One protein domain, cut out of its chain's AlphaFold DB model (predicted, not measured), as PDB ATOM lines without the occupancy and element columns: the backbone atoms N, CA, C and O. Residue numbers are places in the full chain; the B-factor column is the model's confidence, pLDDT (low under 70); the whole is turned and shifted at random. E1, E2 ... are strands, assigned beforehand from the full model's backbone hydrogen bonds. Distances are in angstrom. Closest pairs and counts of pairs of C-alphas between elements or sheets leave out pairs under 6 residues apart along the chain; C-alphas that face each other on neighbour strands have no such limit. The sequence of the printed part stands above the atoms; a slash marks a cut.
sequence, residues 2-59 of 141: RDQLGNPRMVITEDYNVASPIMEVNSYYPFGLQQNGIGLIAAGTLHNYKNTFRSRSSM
ATOM      1  N   ARG A   2     124.711 164.715 143.137       80.38
ATOM      2  CA  ARG A   2     125.367 164.742 141.815       80.38
ATOM      3  C   ARG A   2     126.719 164.020 141.844       80.38
ATOM      4  O   ARG A   2     127.316 163.914 142.911       80.38
ATOM      5  N   ASP A   3     127.178 163.535 140.694       80.69
ATOM      6  CA  ASP A   3     128.513 162.951 140.519       80.69
ATOM      7  C   ASP A   3     129.591 164.008 140.199       80.69
ATOM      8  O   ASP A   3     129.315 165.207 140.128       80.69
ATOM      9  N   GLN A   4     130.830 163.551 139.989       78.50
ATOM     10  CA  GLN A   4     131.986 164.394 139.652       78.50
ATOM     11  C   GLN A   4     131.851 165.165 138.325       78.50
ATOM     12  O   GLN A   4     132.581 166.126 138.103       78.50
ATOM     13  N   LEU A   5     130.922 164.755 137.458       71.19
ATOM     14  CA  LEU A   5     130.605 165.404 136.184       71.19
ATOM     15  C   LEU A   5     129.318 166.248 136.281       71.19
ATOM     16  O   LEU A   5     128.875 166.817 135.287       71.19
ATOM     17  N   GLY A   6     128.708 166.342 137.468       74.44
ATOM     18  CA  GLY A   6     127.496 167.118 137.719       74.44
ATOM     19  C   GLY A   6     126.180 166.408 137.373       74.44
ATOM     20  O   GLY A   6     125.120 167.037 137.477       74.44
ATOM     21  N   ASN A   7     126.208 165.120 137.018       78.50
ATOM     22  CA  ASN A   7     125.008 164.336 136.712       78.50
ATOM     23  C   ASN A   7     124.282 163.944 138.006       78.50
ATOM     24  O   ASN A   7     124.935 163.446 138.927       78.50
ATOM     25  N   PRO A   8     122.952 164.102 138.110       78.50
ATOM     26  CA  PRO A   8     122.220 163.664 139.291       78.50
ATOM     27  C   PRO A   8     122.115 162.137 139.337       78.50
ATOM     28  O   PRO A   8     121.645 161.505 138.400       78.50
ATOM     29  N   ARG A   9     122.553 161.545 140.448       81.38
ATOM     30  CA  ARG A   9     122.505 160.090 140.690       81.38
ATOM     31  C   ARG A   9     121.375 159.680 141.622       81.38
ATOM     32  O   ARG A   9     120.945 158.535 141.602       81.38
ATOM     33  N   MET A  10     120.906 160.622 142.431       83.62
ATOM     34  CA  MET A  10     119.844 160.400 143.399       83.62
ATOM     35  C   MET A  10     119.050 161.687 143.589       83.62
ATOM     36  O   MET A  10     119.647 162.758 143.763       83.62
ATOM     37  N   VAL A  11     117.729 161.582 143.586       81.31
ATOM     38  CA  VAL A  11     116.788 162.665 143.884       81.31
ATOM     39  C   VAL A  11     115.994 162.273 145.121       81.31
ATOM     40  O   VAL A  11     115.503 161.149 145.223       81.31
ATOM     41  N   ILE A  12     115.915 163.199 146.070       83.38
ATOM     42  CA  ILE A  12     115.235 163.028 147.353       83.38
ATOM     43  C   ILE A  12     114.196 164.143 147.454       83.38
ATOM     44  O   ILE A  12     114.487 165.267 147.041       83.38
ATOM     45  N   THR A  13     113.021 163.821 147.985       79.19
ATOM     46  CA  THR A  13     112.006 164.802 148.374       79.19
ATOM     47  C   THR A  13     112.036 165.033 149.882       79.19
ATOM     48  O   THR A  13     112.373 164.137 150.658       79.19
ATOM     49  N   GLU A  14     111.689 166.250 150.280       83.12
ATOM     50  CA  GLU A  14     111.419 166.630 151.668       83.12
ATOM     51  C   GLU A  14     109.937 166.454 152.047       83.12
ATOM     52  O   GLU A  14     109.565 166.633 153.207       83.12
ATOM     53  N   ASP A  15     109.094 166.050 151.091       80.31
ATOM     54  CA  ASP A  15     107.676 165.806 151.314       80.31
ATOM     55  C   ASP A  15     107.461 164.610 152.245       80.31
ATOM     56  O   ASP A  15     107.648 163.448 151.880       80.31
ATOM     57  N   TYR A  16     106.969 164.895 153.447       78.62
ATOM     58  CA  TYR A  16     106.674 163.880 154.458       78.62
ATOM     59  C   TYR A  16     105.495 162.955 154.084       78.62
ATOM     60  O   TYR A  16     105.337 161.878 154.651       78.62
ATOM     61  N   ASN A  17     104.671 163.350 153.107       79.12
ATOM     62  CA  ASN A  17     103.516 162.571 152.638       79.12
ATOM     63  C   ASN A  17     103.873 161.498 151.595       79.12
ATOM     64  O   ASN A  17     102.986 160.787 151.120       79.12
ATOM     65  N   VAL A  18     105.145 161.380 151.208       74.25
ATOM     66  CA  VAL A  18     105.603 160.370 150.250       74.25
ATOM     67  C   VAL A  18     106.119 159.152 151.016       74.25
ATOM     68  O   VAL A  18     106.942 159.276 151.917       74.25
ATOM     69  N   ALA A  19     105.649 157.958 150.639       75.38
ATOM     70  CA  ALA A  19     105.978 156.701 151.326       75.38
ATOM     71  C   ALA A  19     107.488 156.400 151.387       75.38
ATOM     72  O   ALA A  19     107.948 155.732 152.310       75.38
ATOM     73  N   SER A  20     108.251 156.910 150.418       76.25
ATOM     74  CA  SER A  20     109.710 156.853 150.391       76.25
ATOM     75  C   SER A  20     110.261 158.244 150.073       76.25
ATOM     76  O   SER A  20     109.890 158.806 149.044       76.25
ATOM     77  N   PRO A  21     111.200 158.784 150.869       79.06
ATOM     78  CA  PRO A  21     111.813 160.082 150.576       79.06
ATOM     79  C   PRO A  21     112.701 160.040 149.320       79.06
ATOM     80  O   PRO A  21     113.067 161.073 148.770       79.06
ATOM     81  N   ILE A  22     113.066 158.846 148.848       81.06
ATOM     82  CA  ILE A  22     113.877 158.637 147.647       81.06
ATOM     83  C   ILE A  22     112.949 158.615 146.431       81.06
ATOM     84  O   ILE A  22     112.136 157.705 146.299       81.06
ATOM     85  N   MET A  23     113.099 159.592 145.537       78.44
ATOM     86  CA  MET A  23     112.269 159.716 144.335       78.44
ATOM     87  C   MET A  23     112.840 158.954 143.142       78.44
ATOM     88  O   MET A  23     112.112 158.282 142.416       78.44
ATOM     89  N   GLU A  24     114.146 159.082 142.920       78.56
ATOM     90  CA  GLU A  24     114.790 158.559 141.719       78.56
ATOM     91  C   GLU A  24     116.254 158.230 142.008       78.56
ATOM     92  O   GLU A  24     116.972 159.036 142.605       78.56
ATOM     93  N   VAL A  25     116.703 157.053 141.578       83.31
ATOM     94  CA  VAL A  25     118.108 156.638 141.600       83.31
ATOM     95  C   VAL A  25     118.486 156.203 140.195       83.31
ATOM     96  O   VAL A  25     117.949 155.217 139.697       83.31
ATOM     97  N   ASN A  26     119.424 156.926 139.580       79.56
ATOM     98  CA  ASN A  26     119.815 156.721 138.190       79.56
ATOM     99  C   ASN A  26     121.289 156.360 138.054       79.56
ATOM    100  O   ASN A  26     122.187 157.047 138.555       79.56
ATOM    101  N   SER A  27     121.525 155.317 137.268       81.06
ATOM    102  CA  SER A  27     122.847 154.904 136.819       81.06
ATOM    103  C   SER A  27     123.019 155.274 135.347       81.06
ATOM    104  O   SER A  27     122.093 155.161 134.548       81.06
ATOM    105  N   TYR A  28     124.214 155.725 134.986       79.00
ATOM    106  CA  TYR A  28     124.581 156.128 133.630       79.00
ATOM    107  C   TYR A  28     125.840 155.371 133.235       79.00
ATOM    108  O   TYR A  28     126.793 155.321 134.019       79.00
ATOM    109  N   TYR A  29     125.842 154.843 132.018       76.94
ATOM    110  CA  TYR A  29     127.025 154.381 131.313       76.94
ATOM    111  C   TYR A  29     128.023 155.532 131.124       76.94
ATOM    112  O   TYR A  29     127.626 156.703 131.131       76.94
ATOM    113  N   PRO A  30     129.315 155.232 130.907       71.88
ATOM    114  CA  PRO A  30     130.344 156.257 130.722       71.88
ATOM    115  C   PRO A  30     130.014 157.248 129.594       71.88
ATOM    116  O   PRO A  30     130.331 158.425 129.709       71.88
ATOM    117  N   PHE A  31     129.302 156.807 128.552       69.00
ATOM    118  CA  PHE A  31     128.898 157.630 127.406       69.00
ATOM    119  C   PHE A  31     127.585 158.406 127.608       69.00
ATOM    120  O   PHE A  31     127.075 159.011 126.671       69.00
ATOM    121  N   GLY A  32     127.013 158.384 128.814       71.38
ATOM    122  CA  GLY A  32     125.819 159.159 129.157       71.38
ATOM    123  C   GLY A  32     124.482 158.468 128.921       71.38
ATOM    124  O   GLY A  32     123.448 159.018 129.298       71.38
ATOM    125  N   LEU A  33     124.482 157.250 128.373       75.25
ATOM    126  CA  LEU A  33     123.275 156.429 128.323       75.25
ATOM    127  C   LEU A  33     122.827 156.050 129.730       75.25
ATOM    128  O   LEU A  33     123.630 155.606 130.546       75.25
ATOM    129  N   GLN A  34     121.534 156.182 130.006       75.69
ATOM    130  CA  GLN A  34     120.966 155.700 131.257       75.69
ATOM    131  C   GLN A  34     120.927 154.171 131.248       75.69
ATOM    132  O   GLN A  34     120.457 153.545 130.296       75.69
ATOM    133  N   GLN A  35     121.434 153.565 132.313       74.75
ATOM    134  CA  GLN A  35     121.369 152.130 132.502       74.75
ATOM    135  C   GLN A  35     119.997 151.764 133.061       74.75
ATOM    136  O   GLN A  35     119.701 152.008 134.230       74.75
ATOM    137  N   ASN A  36     119.161 151.167 132.214       71.81
ATOM    138  CA  ASN A  36     117.875 150.644 132.648       71.81
ATOM    139  C   ASN A  36     118.084 149.397 133.529       71.81
ATOM    140  O   ASN A  36     118.937 148.561 133.230       71.81
ATOM    141  N   GLY A  37     117.323 149.283 134.616       71.25
ATOM    142  CA  GLY A  37     117.355 148.131 135.527       71.25
ATOM    143  C   GLY A  37     118.276 148.241 136.750       71.25
ATOM    144  O   GLY A  37     118.104 147.460 137.679       71.25
ATOM    145  N   ILE A  38     119.198 149.214 136.816       66.81
ATOM    146  CA  ILE A  38     120.006 149.497 138.025       66.81
ATOM    147  C   ILE A  38     119.627 150.877 138.573       66.81
ATOM    148  O   ILE A  38     120.404 151.836 138.527       66.81
ATOM    149  N   GLY A  39     118.383 150.973 139.039       69.75
ATOM    150  CA  GLY A  39     117.797 152.204 139.552       69.75
ATOM    151  C   GLY A  39     116.492 151.966 140.304       69.75
ATOM    152  O   GLY A  39     115.879 150.906 140.196       69.75
ATOM    153  N   LEU A  40     116.083 152.970 141.073       71.00
ATOM    154  CA  LEU A  40     114.803 153.007 141.774       71.00
ATOM    155  C   LEU A  40     114.000 154.166 141.193       71.00
ATOM    156  O   LEU A  40     114.476 155.298 141.205       71.00
ATOM    157  N   ILE A  41     112.793 153.882 140.715       69.50
ATOM    158  CA  ILE A  41     111.812 154.897 140.337       69.50
ATOM    159  C   ILE A  41     110.682 154.801 141.356       69.50
ATOM    160  O   ILE A  41     110.022 153.765 141.446       69.50
ATOM    161  N   ALA A  42     110.475 155.850 142.150       61.97
ATOM    162  CA  ALA A  42     109.333 155.906 143.051       61.97
ATOM    163  C   ALA A  42     108.027 155.995 142.239       61.97
ATOM    164  O   ALA A  42     107.930 156.734 141.258       61.97
ATOM    165  N   ALA A  43     107.011 155.230 142.641       58.16
ATOM    166  CA  ALA A  43     105.701 155.261 142.004       58.16
ATOM    167  C   ALA A  43     105.003 156.601 142.302       58.16
ATOM    168  O   ALA A  43     104.552 156.828 143.422       58.16
ATOM    169  N   GLY A  44     104.928 157.490 141.307       55.94
ATOM    170  CA  GLY A  44     104.274 158.796 141.435       55.94
ATOM    171  C   GLY A  44     104.970 159.889 140.627       55.94
ATOM    172  O   GLY A  44     105.868 160.549 141.123       55.94
ATOM    173  N   THR A  45     104.549 160.026 139.369       56.16
ATOM    174  CA  THR A  45     104.535 161.161 138.410       56.16
ATOM    175  C   THR A  45     105.434 162.410 138.573       56.16
ATOM    176  O   THR A  45     105.124 163.449 137.996       56.16
ATOM    177  N   LEU A  46     106.569 162.364 139.267       54.03
ATOM    178  CA  LEU A  46     107.559 163.447 139.298       54.03
ATOM    179  C   LEU A  46     108.936 162.891 138.929       54.03
ATOM    180  O   LEU A  46     109.808 162.692 139.768       54.03
ATOM    181  N   HIS A  47     109.122 162.641 137.634       56.56
ATOM    182  CA  HIS A  47     110.434 162.333 137.068       56.56
ATOM    183  C   HIS A  47     111.233 163.617 136.839       56.56
ATOM    184  O   HIS A  47     110.685 164.623 136.379       56.56
ATOM    185  N   ASN A  48     112.545 163.585 137.081       57.81
ATOM    186  CA  ASN A  48     113.427 164.715 136.787       57.81
ATOM    187  C   ASN A  48     113.736 164.811 135.279       57.81
ATOM    188  O   ASN A  48     114.853 164.588 134.822       57.81
ATOM    189  N   TYR A  49     112.749 165.204 134.471       53.31
ATOM    190  CA  TYR A  49     112.907 165.320 133.015       53.31
ATOM    191  C   TYR A  49     113.831 166.467 132.574       53.31
ATOM    192  O   TYR A  49     114.187 166.520 131.400       53.31
ATOM    193  N   LYS A  50     114.213 167.389 133.474       49.28
ATOM    194  CA  LYS A  50     115.075 168.554 133.174       49.28
ATOM    195  C   LYS A  50     116.550 168.358 133.533       49.28
ATOM    196  O   LYS A  50     117.388 169.070 132.998       49.28
ATOM    197  N   ASN A  51     116.870 167.403 134.402       52.84
ATOM    198  CA  ASN A  51     118.217 167.217 134.935       52.84
ATOM    199  C   ASN A  51     118.693 165.781 134.669       52.84
ATOM    200  O   ASN A  51     118.868 165.015 135.602       52.84
ATOM    201  N   THR A  52     118.865 165.374 133.410       61.59
ATOM    202  CA  THR A  52     119.511 164.085 133.072       61.59
ATOM    203  C   THR A  52     121.022 164.306 132.875       61.59
ATOM    204  O   THR A  52     121.548 165.367 133.231       61.59
ATOM    205  N   PHE A  53     121.758 163.308 132.379       60.06
ATOM    206  CA  PHE A  53     123.186 163.390 132.056       60.06
ATOM    207  C   PHE A  53     123.559 164.731 131.393       60.06
ATOM    208  O   PHE A  53     122.917 165.175 130.440       60.06
ATOM    209  N   ARG A  54     124.576 165.401 131.946       62.59
ATOM    210  CA  ARG A  54     125.059 166.742 131.581       62.59
ATOM    211  C   ARG A  54     123.967 167.829 131.553       62.59
ATOM    212  O   ARG A  54     124.065 168.777 130.785       62.59
ATOM    213  N   SER A  55     122.944 167.727 132.410       58.09
ATOM    214  CA  SER A  55     121.834 168.693 132.519       58.09
ATOM    215  C   SER A  55     120.944 168.803 131.271       58.09
ATOM    216  O   SER A  55     120.273 169.817 131.076       58.09
ATOM    217  N   ARG A  56     120.918 167.771 130.419       57.44
ATOM    218  CA  ARG A  56     120.009 167.709 129.268       57.44
ATOM    219  C   ARG A  56     118.671 167.093 129.691       57.44
ATOM    220  O   ARG A  56     118.622 166.293 130.624       57.44
ATOM    221  N   SER A  57     117.586 167.458 129.015       53.56
ATOM    222  CA  SER A  57     116.295 166.798 129.177       53.56
ATOM    223  C   SER A  57     116.289 165.399 128.558       53.56
ATOM    224  O   SER A  57     117.000 165.157 127.586       53.56
ATOM    225  N   SER A  58     115.487 164.483 129.114       54.78
ATOM    226  CA  SER A  58     115.217 163.173 128.500       54.78
ATOM    227  C   SER A  58     114.666 163.387 127.089       54.78
ATOM    228  O   SER A  58     113.713 164.139 126.887       54.78
ATOM    229  N   MET A  59     115.333 162.809 126.100       49.41
ATOM    230  CA  MET A  59     115.297 163.287 124.723       49.41
ATOM    231  C   MET A  59     114.979 162.101 123.792       49.41
ATOM    232  O   MET A  59     115.419 160.977 124.040       49.41
TER     233      MET A  59
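What this domain is: This is residues 2 to 59 of the 141 residues of an uncharacterized protein of Arachidicoccus ginsenosidivorans (UniProt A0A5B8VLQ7). Little regular structure is present: one short two-stranded hairpin, E1 then E2, with long loops making most of the body. The link between the strands reaches one end of the long axis at Asn 17, and the loop after E2 reaches the other near Phe 31, then folds back. Of 58 printed residues, 7 are in named elements; the class is all strand, with no named helix and an antiparallel sheet, E1 - E2. The whole is compact, radius of gyration of the C-alphas 11.6 A, but elongated, spanning 36 by 21 by 21 A.

How they stand to each other: E1, residues 10 to 12, and E2, residues 22 to 25, form a hairpin with a short link, antiparallel at 170 degrees. C-alphas 10 and 25 face each other at 4.5 A. N 11 and O 24 are within hydrogen-bond range at 2.8 A. Residues 24 to 25 of E2 also pair antiparallel with residues 40 to 41.

Where its parts are: E1 begins at C-alpha 10 (119.844, 160.400, 143.399) and is 6.6 A long. E2 is 7.6 A long and ends at C-alpha 25 (118.108, 156.638, 141.600).

The domain as a whole: The C-alphas of Asn 17 and Phe 31 are farthest apart, 36.1 A. The printed part has no cut. Residues 26 to 59 hold no named element; pLDDT is under 70 at residues 31, 38 to 39 and 41 to 59.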